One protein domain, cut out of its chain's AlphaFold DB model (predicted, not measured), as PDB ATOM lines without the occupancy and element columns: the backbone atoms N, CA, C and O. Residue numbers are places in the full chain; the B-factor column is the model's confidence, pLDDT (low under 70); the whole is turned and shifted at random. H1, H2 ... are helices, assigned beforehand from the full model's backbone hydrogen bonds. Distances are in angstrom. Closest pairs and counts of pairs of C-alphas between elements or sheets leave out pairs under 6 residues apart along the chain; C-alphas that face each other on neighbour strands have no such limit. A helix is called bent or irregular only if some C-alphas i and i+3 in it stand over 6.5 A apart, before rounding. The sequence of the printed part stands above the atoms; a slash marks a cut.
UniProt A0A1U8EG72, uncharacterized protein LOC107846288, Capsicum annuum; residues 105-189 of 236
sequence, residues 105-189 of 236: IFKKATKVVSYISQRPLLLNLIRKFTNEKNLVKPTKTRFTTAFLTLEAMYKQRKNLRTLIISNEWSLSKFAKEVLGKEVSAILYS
ATOM      1  N   ILE A 105     139.801 -75.101  34.821       79.44
ATOM      2  CA  ILE A 105     141.188 -74.662  35.078       79.44
ATOM      3  C   ILE A 105     141.419 -73.285  34.452       79.44
ATOM      4  O   ILE A 105     141.920 -72.376  35.114       79.44
ATOM      5  N   PHE A 106     140.984 -73.115  33.200       78.31
ATOM      6  CA  PHE A 106     141.103 -71.855  32.477       78.31
ATOM      7  C   PHE A 106     140.268 -70.745  33.130       78.31
ATOM      8  O   PHE A 106     140.811 -69.676  33.365       78.31
ATOM      9  N   LYS A 107     139.027 -71.003  33.575       82.25
ATOM     10  CA  LYS A 107     138.220 -70.054  34.376       82.25
ATOM     11  C   LYS A 107     138.940 -69.616  35.640       82.25
ATOM     12  O   LYS A 107     138.960 -68.425  35.934       82.25
ATOM     13  N   LYS A 108     139.521 -70.556  36.397       87.25
ATOM     14  CA  LYS A 108     140.275 -70.235  37.620       87.25
ATOM     15  C   LYS A 108     141.479 -69.346  37.300       87.25
ATOM     16  O   LYS A 108     141.651 -68.317  37.944       87.25
ATOM     17  N   ALA A 109     142.258 -69.689  36.274       85.81
ATOM     18  CA  ALA A 109     143.402 -68.890  35.835       85.81
ATOM     19  C   ALA A 109     142.988 -67.491  35.345       85.81
ATOM     20  O   ALA A 109     143.543 -66.487  35.791       85.81
ATOM     21  N   THR A 110     141.955 -67.401  34.504       83.56
ATOM     22  CA  THR A 110     141.390 -66.132  34.031       83.56
ATOM     23  C   THR A 110     140.870 -65.292  35.190       83.56
ATOM     24  O   THR A 110     141.106 -64.091  35.202       83.56
ATOM     25  N   LYS A 111     140.227 -65.894  36.199       88.88
ATOM     26  CA  LYS A 111     139.763 -65.184  37.399       88.88
ATOM     27  C   LYS A 111     140.928 -64.549  38.157       88.88
ATOM     28  O   LYS A 111     140.863 -63.363  38.466       88.88
ATOM     29  N   VAL A 112     142.004 -65.302  38.393       89.50
ATOM     30  CA  VAL A 112     143.224 -64.791  39.043       89.50
ATOM     31  C   VAL A 112     143.805 -63.619  38.252       89.50
ATOM     32  O   VAL A 112     144.027 -62.539  38.791       89.50
ATOM     33  N   VAL A 113     143.999 -63.805  36.951       87.44
ATOM     34  CA  VAL A 113     144.624 -62.806  36.080       87.44
ATOM     35  C   VAL A 113     143.765 -61.559  35.910       87.44
ATOM     36  O   VAL A 113     144.291 -60.448  35.941       87.44
ATOM     37  N   SER A 114     142.452 -61.724  35.768       86.50
ATOM     38  CA  SER A 114     141.495 -60.622  35.690       86.50
ATOM     39  C   SER A 114     141.488 -59.820  36.988       86.50
ATOM     40  O   SER A 114     141.553 -58.595  36.948       86.50
ATOM     41  N   TYR A 115     141.481 -60.499  38.139       89.00
ATOM     42  CA  TYR A 115     141.528 -59.853  39.451       89.00
ATOM     43  C   TYR A 115     142.784 -58.987  39.620       89.00
ATOM     44  O   TYR A 115     142.687 -57.846  40.077       89.00
ATOM     45  N   ILE A 116     143.936 -59.513  39.191       86.31
ATOM     46  CA  ILE A 116     145.235 -58.832  39.215       86.31
ATOM     47  C   ILE A 116     145.257 -57.640  38.258       86.31
ATOM     48  O   ILE A 116     145.607 -56.530  38.653       86.31
ATOM     49  N   SER A 117     144.872 -57.860  37.001       83.12
ATOM     50  CA  SER A 117     145.021 -56.867  35.930       83.12
ATOM     51  C   SER A 117     144.097 -55.664  36.120       83.12
ATOM     52  O   SER A 117     144.447 -54.555  35.737       83.12
ATOM     53  N   GLN A 118     142.941 -55.861  36.756       86.00
ATOM     54  CA  GLN A 118     141.993 -54.789  37.075       86.00
ATOM     55  C   GLN A 118     142.439 -53.903  38.252       86.00
ATOM     56  O   GLN A 118     141.779 -52.911  38.554       86.00
ATOM     57  N   ARG A 119     143.530 -54.249  38.950       87.56
ATOM     58  CA  ARG A 119     143.990 -53.562  40.167       87.56
ATOM     59  C   ARG A 119     145.431 -53.073  39.985       87.56
ATOM     60  O   ARG A 119     146.359 -53.836  40.247       87.56
ATOM     61  N   PRO A 120     145.656 -51.793  39.629       88.31
ATOM     62  CA  PRO A 120     146.998 -51.268  39.350       88.31
ATOM     63  C   PRO A 120     147.998 -51.456  40.501       88.31
ATOM     64  O   PRO A 120     149.138 -51.858  40.288       88.31
ATOM     65  N   LEU A 121     147.553 -51.240  41.743       87.88
ATOM     66  CA  LEU A 121     148.387 -51.428  42.935       87.88
ATOM     67  C   LEU A 121     148.790 -52.895  43.146       87.88
ATOM     68  O   LEU A 121     149.928 -53.175  43.515       87.88
ATOM     69  N   LEU A 122     147.877 -53.830  42.877       86.31
ATOM     70  CA  LEU A 122     148.159 -55.262  42.963       86.31
ATOM     71  C   LEU A 122     149.081 -55.715  41.826       86.31
ATOM     72  O   LEU A 122     149.992 -56.509  42.046       86.31
ATOM     73  N   LEU A 123     148.887 -55.180  40.623       86.56
ATOM     74  CA  LEU A 123     149.765 -55.436  39.488       86.56
ATOM     75  C   LEU A 123     151.205 -54.991  39.785       86.56
ATOM     76  O   LEU A 123     152.140 -55.750  39.535       86.56
ATOM     77  N   ASN A 124     151.385 -53.804  40.368       86.81
ATOM     78  CA  ASN A 124     152.700 -53.309  40.780       86.81
ATOM     79  C   ASN A 124     153.326 -54.183  41.869       86.81
ATOM     80  O   ASN A 124     154.517 -54.480  41.802       86.81
ATOM     81  N   LEU A 125     152.528 -54.634  42.840       85.69
ATOM     82  CA  LEU A 125     152.999 -55.561  43.864       85.69
ATOM     83  C   LEU A 125     153.479 -56.871  43.230       85.69
ATOM     84  O   LEU A 125     154.598 -57.290  43.483       85.69
ATOM     85  N   ILE A 126     152.697 -57.470  42.333       85.69
ATOM     86  CA  ILE A 126     153.083 -58.703  41.633       85.69
ATOM     87  C   ILE A 126     154.352 -58.518  40.812       85.69
ATOM     88  O   ILE A 126     155.221 -59.380  40.866       85.69
ATOM     89  N   ARG A 127     154.500 -57.391  40.107       87.06
ATOM     90  CA  ARG A 127     155.707 -57.096  39.321       87.06
ATOM     91  C   ARG A 127     156.979 -57.087  40.168       87.06
ATOM     92  O   ARG A 127     158.005 -57.543  39.676       87.06
ATOM     93  N   LYS A 128     156.910 -56.662  41.436       86.88
ATOM     94  CA  LYS A 128     158.049 -56.755  42.367       86.88
ATOM     95  C   LYS A 128     158.464 -58.205  42.632       86.88
ATOM     96  O   LYS A 128     159.650 -58.488  42.702       86.88
ATOM     97  N   PHE A 129     157.502 -59.123  42.737       85.06
ATOM     98  CA  PHE A 129     157.766 -60.544  42.995       85.06
ATOM     99  C   PHE A 129     158.082 -61.336  41.720       85.06
ATOM    100  O   PHE A 129     158.750 -62.364  41.785       85.06
ATOM    101  N   THR A 130     157.596 -60.904  40.554       84.12
ATOM    102  CA  THR A 130     157.799 -61.604  39.275       84.12
ATOM    103  C   THR A 130     158.980 -61.076  38.460       84.12
ATOM    104  O   THR A 130     159.172 -61.528  37.328       84.12
ATOM    105  N   ASN A 131     159.778 -60.148  39.002       83.44
ATOM    106  CA  ASN A 131     160.820 -59.409  38.277       83.44
ATOM    107  C   ASN A 131     160.259 -58.792  36.985       83.44
ATOM    108  O   ASN A 131     160.736 -59.070  35.886       83.44
ATOM    109  N   GLU A 132     159.156 -58.054  37.128       82.06
ATOM    110  CA  GLU A 132     158.408 -57.372  36.061       82.06
ATOM    111  C   GLU A 132     157.807 -58.276  34.974       82.06
ATOM    112  O   GLU A 132     157.212 -57.799  34.003       82.06
ATOM    113  N   LYS A 133     157.867 -59.601  35.141       79.69
ATOM    114  CA  LYS A 133     157.258 -60.529  34.186       79.69
ATOM    115  C   LYS A 133     155.738 -60.424  34.243       79.69
ATOM    116  O   LYS A 133     155.116 -60.697  35.273       79.69
ATOM    117  N   ASN A 134     155.142 -60.073  33.105       77.12
ATOM    118  CA  ASN A 134     153.693 -60.020  32.940       77.12
ATOM    119  C   ASN A 134     153.092 -61.434  32.904       77.12
ATOM    120  O   ASN A 134     153.604 -62.332  32.231       77.12
ATOM    121  N   LEU A 135     151.971 -61.610  33.609       76.56
ATOM    122  CA  LEU A 135     151.205 -62.863  33.628       76.56
ATOM    123  C   LEU A 135     150.316 -63.023  32.389       76.56
ATOM    124  O   LEU A 135     150.007 -64.143  31.998       76.56
ATOM    125  N   VAL A 136     149.924 -61.911  31.762       71.75
ATOM    126  CA  VAL A 136     149.224 -61.907  30.474       71.75
ATOM    127  C   VAL A 136     150.241 -61.690  29.371       71.75
ATOM    128  O   VAL A 136     151.003 -60.724  29.406       71.75
ATOM    129  N   LYS A 137     150.213 -62.562  28.365       65.62
ATOM    130  CA  LYS A 137     150.928 -62.367  27.104       65.62
ATOM    131  C   LYS A 137     149.902 -62.192  25.985       65.62
ATOM    132  O   LYS A 137     149.347 -63.195  25.537       65.62
ATOM    133  N   PRO A 138     149.610 -60.949  25.562       55.06
ATOM    134  CA  PRO A 138     148.761 -60.713  24.405       55.06
ATOM    135  C   PRO A 138     149.372 -61.387  23.172       55.06
ATOM    136  O   PRO A 138     150.564 -61.234  22.907       55.06
ATOM    137  N   THR A 139     148.564 -62.132  22.424       53.69
ATOM    138  CA  THR A 139     148.960 -62.754  21.156       53.69
ATOM    139  C   THR A 139     148.058 -62.301  20.023       53.69
ATOM    140  O   THR A 139     146.935 -61.858  20.254       53.69
ATOM    141  N   LYS A 140     148.553 -62.416  18.781       49.72
ATOM    142  CA  LYS A 140     147.776 -62.087  17.575       49.72
ATOM    143  C   LYS A 140     146.472 -62.896  17.501       49.72
ATOM    144  O   LYS A 140     145.450 -62.355  17.094       49.72
ATOM    145  N   THR A 141     146.480 -64.147  17.967       51.88
ATOM    146  CA  THR A 141     145.289 -65.000  18.044       51.88
ATOM    147  C   THR A 141     144.760 -65.096  19.473       51.88
ATOM    148  O   THR A 141     145.441 -65.558  20.388       51.88
ATOM    149  N   ARG A 142     143.492 -64.714  19.676       50.28
ATOM    150  CA  ARG A 142     142.833 -64.717  21.000       50.28
ATOM    151  C   ARG A 142     142.758 -66.116  21.639       50.28
ATOM    152  O   ARG A 142     142.588 -66.231  22.849       50.28
ATOM    153  N   PHE A 143     142.925 -67.179  20.847       54.12
ATOM    154  CA  PHE A 143     142.844 -68.580  21.290       54.12
ATOM    155  C   PHE A 143     144.093 -69.033  22.039       54.12
ATOM    156  O   PHE A 143     143.990 -69.780  23.008       54.12
ATOM    157  N   THR A 144     145.270 -68.545  21.641       62.06
ATOM    158  CA  THR A 144     146.542 -68.864  22.309       62.06
ATOM    159  C   THR A 144     146.736 -68.054  23.588       62.06
ATOM    160  O   THR A 144     147.468 -68.480  24.480       62.06
ATOM    161  N   THR A 145     146.032 -66.926  23.735       69.19
ATOM    162  CA  THR A 145     146.165 -66.030  24.891       69.19
ATOM    163  C   THR A 145     145.838 -66.737  26.209       69.19
ATOM    164  O   THR A 145     146.584 -66.590  27.174       69.19
ATOM    165  N   ALA A 146     144.773 -67.545  26.266       72.06
ATOM    166  CA  ALA A 146     144.391 -68.263  27.488       72.06
ATOM    167  C   ALA A 146     145.435 -69.318  27.892       72.06
ATOM    168  O   ALA A 146     145.800 -69.416  29.064       72.06
ATOM    169  N   PHE A 147     145.958 -70.065  26.916       75.81
ATOM    170  CA  PHE A 147     147.010 -71.053  27.139       75.81
ATOM    171  C   PHE A 147     148.326 -70.408  27.586       75.81
ATOM    172  O   PHE A 147     148.901 -70.815  28.591       75.81
ATOM    173  N   LEU A 148     148.780 -69.357  26.900       77.38
ATOM    174  CA  LEU A 148     150.024 -68.661  27.243       77.38
ATOM    175  C   LEU A 148     149.931 -67.911  28.568       77.38
ATOM    176  O   LEU A 148     150.924 -67.800  29.281       77.38
ATOM    177  N   THR A 149     148.741 -67.428  28.922       82.00
ATOM    178  CA  THR A 149     148.470 -66.867  30.248       82.00
ATOM    179  C   THR A 149     148.618 -67.949  31.318       82.00
ATOM    180  O   THR A 149     149.314 -67.741  32.309       82.00
ATOM    181  N   LEU A 150     148.040 -69.135  31.099       85.12
ATOM    182  CA  LEU A 150     148.191 -70.273  32.007       85.12
ATOM    183  C   LEU A 150     149.663 -70.712  32.138       85.12
ATOM    184  O   LEU A 150     150.148 -70.963  33.242       85.12
ATOM    185  N   GLU A 151     150.394 -70.749  31.024       84.12
ATOM    186  CA  GLU A 151     151.819 -71.084  30.977       84.12
ATOM    187  C   GLU A 151     152.680 -70.039  31.714       84.12
ATOM    188  O   GLU A 151     153.565 -70.387  32.500       84.12
ATOM    189  N   ALA A 152     152.404 -68.748  31.512       86.19
ATOM    190  CA  ALA A 152     153.089 -67.655  32.196       86.19
ATOM    191  C   ALA A 152     152.825 -67.677  33.709       86.19
ATOM    192  O   ALA A 152     153.766 -67.540  34.493       86.19
ATOM    193  N   MET A 153     151.577 -67.923  34.121       89.38
ATOM    194  CA  MET A 153     151.226 -68.135  35.528       89.38
ATOM    195  C   MET A 153     152.004 -69.304  36.133       89.38
ATOM    196  O   MET A 153     152.557 -69.163  37.221       89.38
ATOM    197  N   TYR A 154     152.097 -70.436  35.427       89.56
ATOM    198  CA  TYR A 154     152.847 -71.600  35.898       89.56
ATOM    199  C   TYR A 154     154.345 -71.305  36.055       89.56
ATOM    200  O   TYR A 154     154.924 -71.607  37.099       89.56
ATOM    201  N   LYS A 155     154.964 -70.626  35.078       88.69
ATOM    202  CA  LYS A 155     156.367 -70.172  35.160       88.69
ATOM    203  C   LYS A 155     156.621 -69.258  36.365       88.69
ATOM    204  O   LYS A 155     157.738 -69.217  36.870       88.69
ATOM    205  N   GLN A 156     155.601 -68.534  36.826       89.44
ATOM    206  CA  GLN A 156     155.661 -67.654  37.996       89.44
ATOM    207  C   GLN A 156     155.076 -68.277  39.274       89.44
ATOM    208  O   GLN A 156     154.996 -67.588  40.287       89.44
ATOM    209  N   ARG A 157     154.706 -69.567  39.284       90.50
ATOM    210  CA  ARG A 157     154.046 -70.239  40.421       90.50
ATOM    211  C   ARG A 157     154.745 -69.989  41.756       90.50
ATOM    212  O   ARG A 157     154.076 -69.679  42.737       90.50
ATOM    213  N   LYS A 158     156.077 -70.135  41.803       90.69
ATOM    214  CA  LYS A 158     156.861 -69.923  43.032       90.69
ATOM    215  C   LYS A 158     156.691 -68.489  43.540       90.69
ATOM    216  O   LYS A 158     156.287 -68.303  44.676       90.69
ATOM    217  N   ASN A 159     156.878 -67.507  42.662       90.88
ATOM    218  CA  ASN A 159     156.751 -66.085  42.979       90.88
ATOM    219  C   ASN A 159     155.327 -65.708  43.412       90.88
ATOM    220  O   ASN A 159     155.150 -64.994  44.395       90.88
ATOM    221  N   LEU A 160     154.308 -66.234  42.724       90.44
ATOM    222  CA  LEU A 160     152.903 -66.029  43.084       90.44
ATOM    223  C   LEU A 160     152.575 -66.624  44.454       90.44
ATOM    224  O   LEU A 160     151.845 -66.013  45.227       90.44
ATOM    225  N   ARG A 161     153.125 -67.796  44.782       90.25
ATOM    226  CA  ARG A 161     152.935 -68.408  46.099       90.25
ATOM    227  C   ARG A 161     153.646 -67.615  47.193       90.25
ATOM    228  O   ARG A 161     153.039 -67.375  48.231       90.25
ATOM    229  N   THR A 162     154.879 -67.175  46.944       91.00
ATOM    230  CA  THR A 162     155.627 -66.323  47.878       91.00
ATOM    231  C   THR A 162     154.870 -65.035  48.166       91.00
ATOM    232  O   THR A 162     154.744 -64.675  49.327       91.00
ATOM    233  N   LEU A 163     154.291 -64.398  47.142       90.31
ATOM    234  CA  LEU A 163     153.453 -63.213  47.310       90.31
ATOM    235  C   LEU A 163     152.271 -63.473  48.251       90.31
ATOM    236  O   LEU A 163     152.055 -62.701  49.169       90.31
ATOM    237  N   ILE A 164     151.501 -64.544  48.042       89.56
ATOM    238  CA  ILE A 164     150.303 -64.814  48.860       89.56
ATOM    239  C   ILE A 164     150.654 -65.128  50.323       89.56
ATOM    240  O   ILE A 164     149.848 -64.868  51.213       89.56
ATOM    241  N   ILE A 165     151.846 -65.673  50.573       90.44
ATOM    242  CA  ILE A 165     152.357 -65.964  51.922       90.44
ATOM    243  C   ILE A 165     153.004 -64.719  52.561       90.44
ATOM    244  O   ILE A 165     153.212 -64.689  53.772       90.44
ATOM    245  N   SER A 166     153.321 -63.685  51.778       91.56
ATOM    246  CA  SER A 166     154.082 -62.533  52.251       91.56
ATOM    247  C   SER A 166     153.268 -61.619  53.170       91.56
ATOM    248  O   SER A 166     152.035 -61.546  53.104       91.56
ATOM    249  N   ASN A 167     153.978 -60.868  54.014       89.81
ATOM    250  CA  ASN A 167     153.348 -59.906  54.913       89.81
ATOM    251  C   ASN A 167     152.725 -58.728  54.138       89.81
ATOM    252  O   ASN A 167     151.714 -58.158  54.537       89.81
ATOM    253  N   GLU A 168     153.286 -58.385  52.976       88.00
ATOM    254  CA  GLU A 168     152.729 -57.378  52.074       88.00
ATOM    255  C   GLU A 168     151.344 -57.776  51.561       88.00
ATOM    256  O   GLU A 168     150.485 -56.908  51.404       88.00
ATOM    257  N   TRP A 169     151.094 -59.069  51.316       89.62
ATOM    258  CA  TRP A 169     149.763 -59.546  50.951       89.62
ATOM    259  C   TRP A 169     148.816 -59.544  52.149       89.62
ATOM    260  O   TRP A 169     147.726 -58.980  52.035       89.62
ATOM    261  N   SER A 170     149.221 -60.113  53.290       88.62
ATOM    262  CA  SER A 170     148.366 -60.233  54.484       88.62
ATOM    263  C   SER A 170     147.904 -58.875  55.031       88.62
ATOM    264  O   SER A 170     146.749 -58.734  55.437       88.62
ATOM    265  N   LEU A 171     148.772 -57.859  54.981       90.19
ATOM    266  CA  LEU A 171     148.464 -56.491  55.401       90.19
ATOM    267  C   LEU A 171     147.709 -55.691  54.328       90.19
ATOM    268  O   LEU A 171     147.130 -54.644  54.629       90.19
ATOM    269  N   SER A 172     147.678 -56.164  53.079       89.69
ATOM    270  CA  SER A 172     146.984 -55.467  51.996       89.69
ATOM    271  C   SER A 172     145.461 -55.524  52.140       89.69
ATOM    272  O   SER A 172     144.875 -56.467  52.675       89.69
ATOM    273  N   LYS A 173     144.779 -54.541  51.538       91.31
ATOM    274  CA  LYS A 173     143.317 -54.590  51.372       91.31
ATOM    275  C   LYS A 173     142.853 -55.801  50.550       91.31
ATOM    276  O   LYS A 173     141.755 -56.299  50.774       91.31
ATOM    277  N   PHE A 174     143.704 -56.311  49.656       89.81
ATOM    278  CA  PHE A 174     143.370 -57.407  48.748       89.81
ATOM    279  C   PHE A 174     143.169 -58.733  49.484       89.81
ATOM    280  O   PHE A 174     142.295 -59.493  49.091       89.81
ATOM    281  N   ALA A 175     143.901 -58.998  50.571       89.12
ATOM    282  CA  ALA A 175     143.703 -60.210  51.373       89.12
ATOM    283  C   ALA A 175     142.352 -60.232  52.114       89.12
ATOM    284  O   ALA A 175     141.848 -61.298  52.472       89.12
ATOM    285  N   LYS A 176     141.746 -59.060  52.340       90.06
ATOM    286  CA  LYS A 176     140.452 -58.925  53.022       90.06
ATOM    287  C   LYS A 176     139.266 -59.054  52.058       90.06
ATOM    288  O   LYS A 176     138.196 -59.484  52.488       90.06
ATOM    289  N   GLU A 177     139.457 -58.733  50.775       93.19
ATOM    290  CA  GLU A 177     138.435 -58.854  49.726       93.19
ATOM    291  C   GLU A 177     137.989 -60.313  49.533       93.19
ATOM    292  O   GLU A 177     138.808 -61.231  49.522       93.19
ATOM    293  N   VAL A 178     136.688 -60.533  49.300       92.06
ATOM    294  CA  VAL A 178     136.132 -61.873  49.025       92.06
ATOM    295  C   VAL A 178     136.828 -62.507  47.815       92.06
ATOM    296  O   VAL A 178     137.331 -63.625  47.900       92.06
ATOM    297  N   LEU A 179     136.947 -61.753  46.719       89.69
ATOM    298  CA  LEU A 179     137.641 -62.196  45.507       89.69
ATOM    299  C   LEU A 179     139.134 -62.460  45.749       89.69
ATOM    300  O   LEU A 179     139.696 -63.389  45.175       89.69
ATOM    301  N   GLY A 180     139.779 -61.669  46.610       91.12
ATOM    302  CA  GLY A 180     141.180 -61.863  46.968       91.12
ATOM    303  C   GLY A 180     141.411 -63.154  47.746       91.12
ATOM    304  O   GLY A 180     142.326 -63.899  47.406       91.12
ATOM    305  N   LYS A 181     140.530 -63.482  48.699       93.00
ATOM    306  CA  LYS A 181     140.554 -64.764  49.428       93.00
ATOM    307  C   LYS A 181     140.385 -65.959  48.491       93.00
ATOM    308  O   LYS A 181     141.115 -66.941  48.608       93.00
ATOM    309  N   GLU A 182     139.469 -65.868  47.530       92.94
ATOM    310  CA  GLU A 182     139.291 -66.910  46.512       92.94
ATOM    311  C   GLU A 182     140.537 -67.072  45.628       92.94
ATOM    312  O   GLU A 182     140.961 -68.195  45.351       92.94
ATOM    313  N   VAL A 183     141.151 -65.963  45.197       92.19
ATOM    314  CA  VAL A 183     142.400 -65.977  44.417       92.19
ATOM    315  C   VAL A 183     143.544 -66.590  45.224       92.19
ATOM    316  O   VAL A 183     144.263 -67.439  44.694       92.19
ATOM    317  N   SER A 184     143.682 -66.237  46.504       92.06
ATOM    318  CA  SER A 184     144.656 -66.858  47.406       92.06
ATOM    319  C   SER A 184     144.440 -68.364  47.519       92.06
ATOM    320  O   SER A 184     145.398 -69.121  47.388       92.06
ATOM    321  N   ALA A 185     143.193 -68.816  47.687       93.06
ATOM    322  CA  ALA A 185     142.871 -70.239  47.778       93.06
ATOM    323  C   ALA A 185     143.240 -71.005  46.495       93.06
ATOM    324  O   ALA A 185     143.795 -72.102  46.566       93.06
ATOM    325  N   ILE A 186     142.993 -70.417  45.316       91.94
ATOM    326  CA  ILE A 186     143.405 -70.999  44.028       91.94
ATOM    327  C   ILE A 186     144.932 -71.111  43.948       91.94
ATOM    328  O   ILE A 186     145.447 -72.176  43.617       91.94
ATOM    329  N   LEU A 187     145.657 -70.032  44.264       91.81
ATOM    330  CA  LEU A 187     147.120 -69.985  44.166       91.81
ATOM    331  C   LEU A 187     147.825 -70.874  45.201       91.81
ATOM    332  O   LEU A 187     148.935 -71.341  44.942       91.81
ATOM    333  N   TYR A 188     147.189 -71.137  46.342       90.38
ATOM    334  CA  TYR A 188     147.710 -72.030  47.378       90.38
ATOM    335  C   TYR A 188     147.444 -73.518  47.085       90.38
ATOM    336  O   TYR A 188     148.162 -74.389  47.571       90.38
ATOM    337  N   SER A 189     146.427 -73.829  46.275       90.88
ATOM    338  CA  SER A 189     146.002 -75.202  45.993       90.88
ATOM    339  C   SER A 189     147.016 -75.977  45.141       90.88
ATOM    340  O   SER A 189     147.192 -75.702  43.954       90.88
TER     341      SER A 189
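What this domain is: This is residues 105 to 189 of the 236 residues of the protein "uncharacterized protein LOC107846288" of Capsicum annuum (UniProt A0A1U8EG72). Short helices cross one another in a body where H7 packs on both H1 and H4, with H7 at the corner of the three, H2 crosses H4, and H5 and H6 sit at one end of the long axis. At the other end H3 crosses H1 and runs out to the link before it. The printed part has 85 residues with seven named helices, H1 to H7 in chain order, and no named strand, an all-helix domain. It is compact, with a radius of gyration of the C-alphas of 12.2 A, yet elongated, spanning 38 by 25 by 22 A.

How they stand to each other: H1, residues 105 to 117, touches H3, residues 142 to 155, with residues 106 to 110 alone, about perpendicular at 82 degrees; the closest C-alphas, Ala 109 and Leu 150, are 6.3 A apart. H1 touches H7, residues 178 to 188, at a steep tilt of 57 degrees, opposite ways, closest at C-alphas 112 and 183, 5.6 A. H2, residues 120 to 130, only just touches H1, only at the corner, with 3 pairs of C-alphas within 8 A; the closest are Ile 116 and Leu 123, 5.7 A. H2 touches H4, residues 157 to 165, at a steep tilt of 58 degrees, closest at C-alphas 129 and 159, 5.6 A. H4 touches H7 at a steep tilt of 49 degrees, closest at C-alphas 164 and 184, 6.2 A. H3 and H4 meet only through their link. H5, residues 167 to 170, touches no helix; H6, residues 173 to 176, touches H7 only at the corner, closest at C-alphas 174 and 180, 5.3 A. Every O i to N i+4 pair is within hydrogen-bond range in H1, H4 and H7, against 6 of 7 in H2 and 8 of 10 in H3; H5 and H6 are too short for such a pair.

Where its parts are: H1 begins at C-alpha 105 (141.188, -74.662, 35.078) and is 18.2 A long. H3, 20.3 A, is neither bent nor irregular, but only just: C-alphas 143 and 146 are 6.4 A apart. H2 is 14.9 A long and H7 15.5 A, ending at C-alpha 188 (147.710, -72.030, 47.378).

The domain as a whole: The C-alphas farthest apart, Thr 141 and Leu 171, are 38.4 A apart. The printed part has no cut. The link from H2 to H3, 11 residues, is long; the others are tight. Residues 137 to 145, of which 142 to 145 belong to H3, are under pLDDT 70.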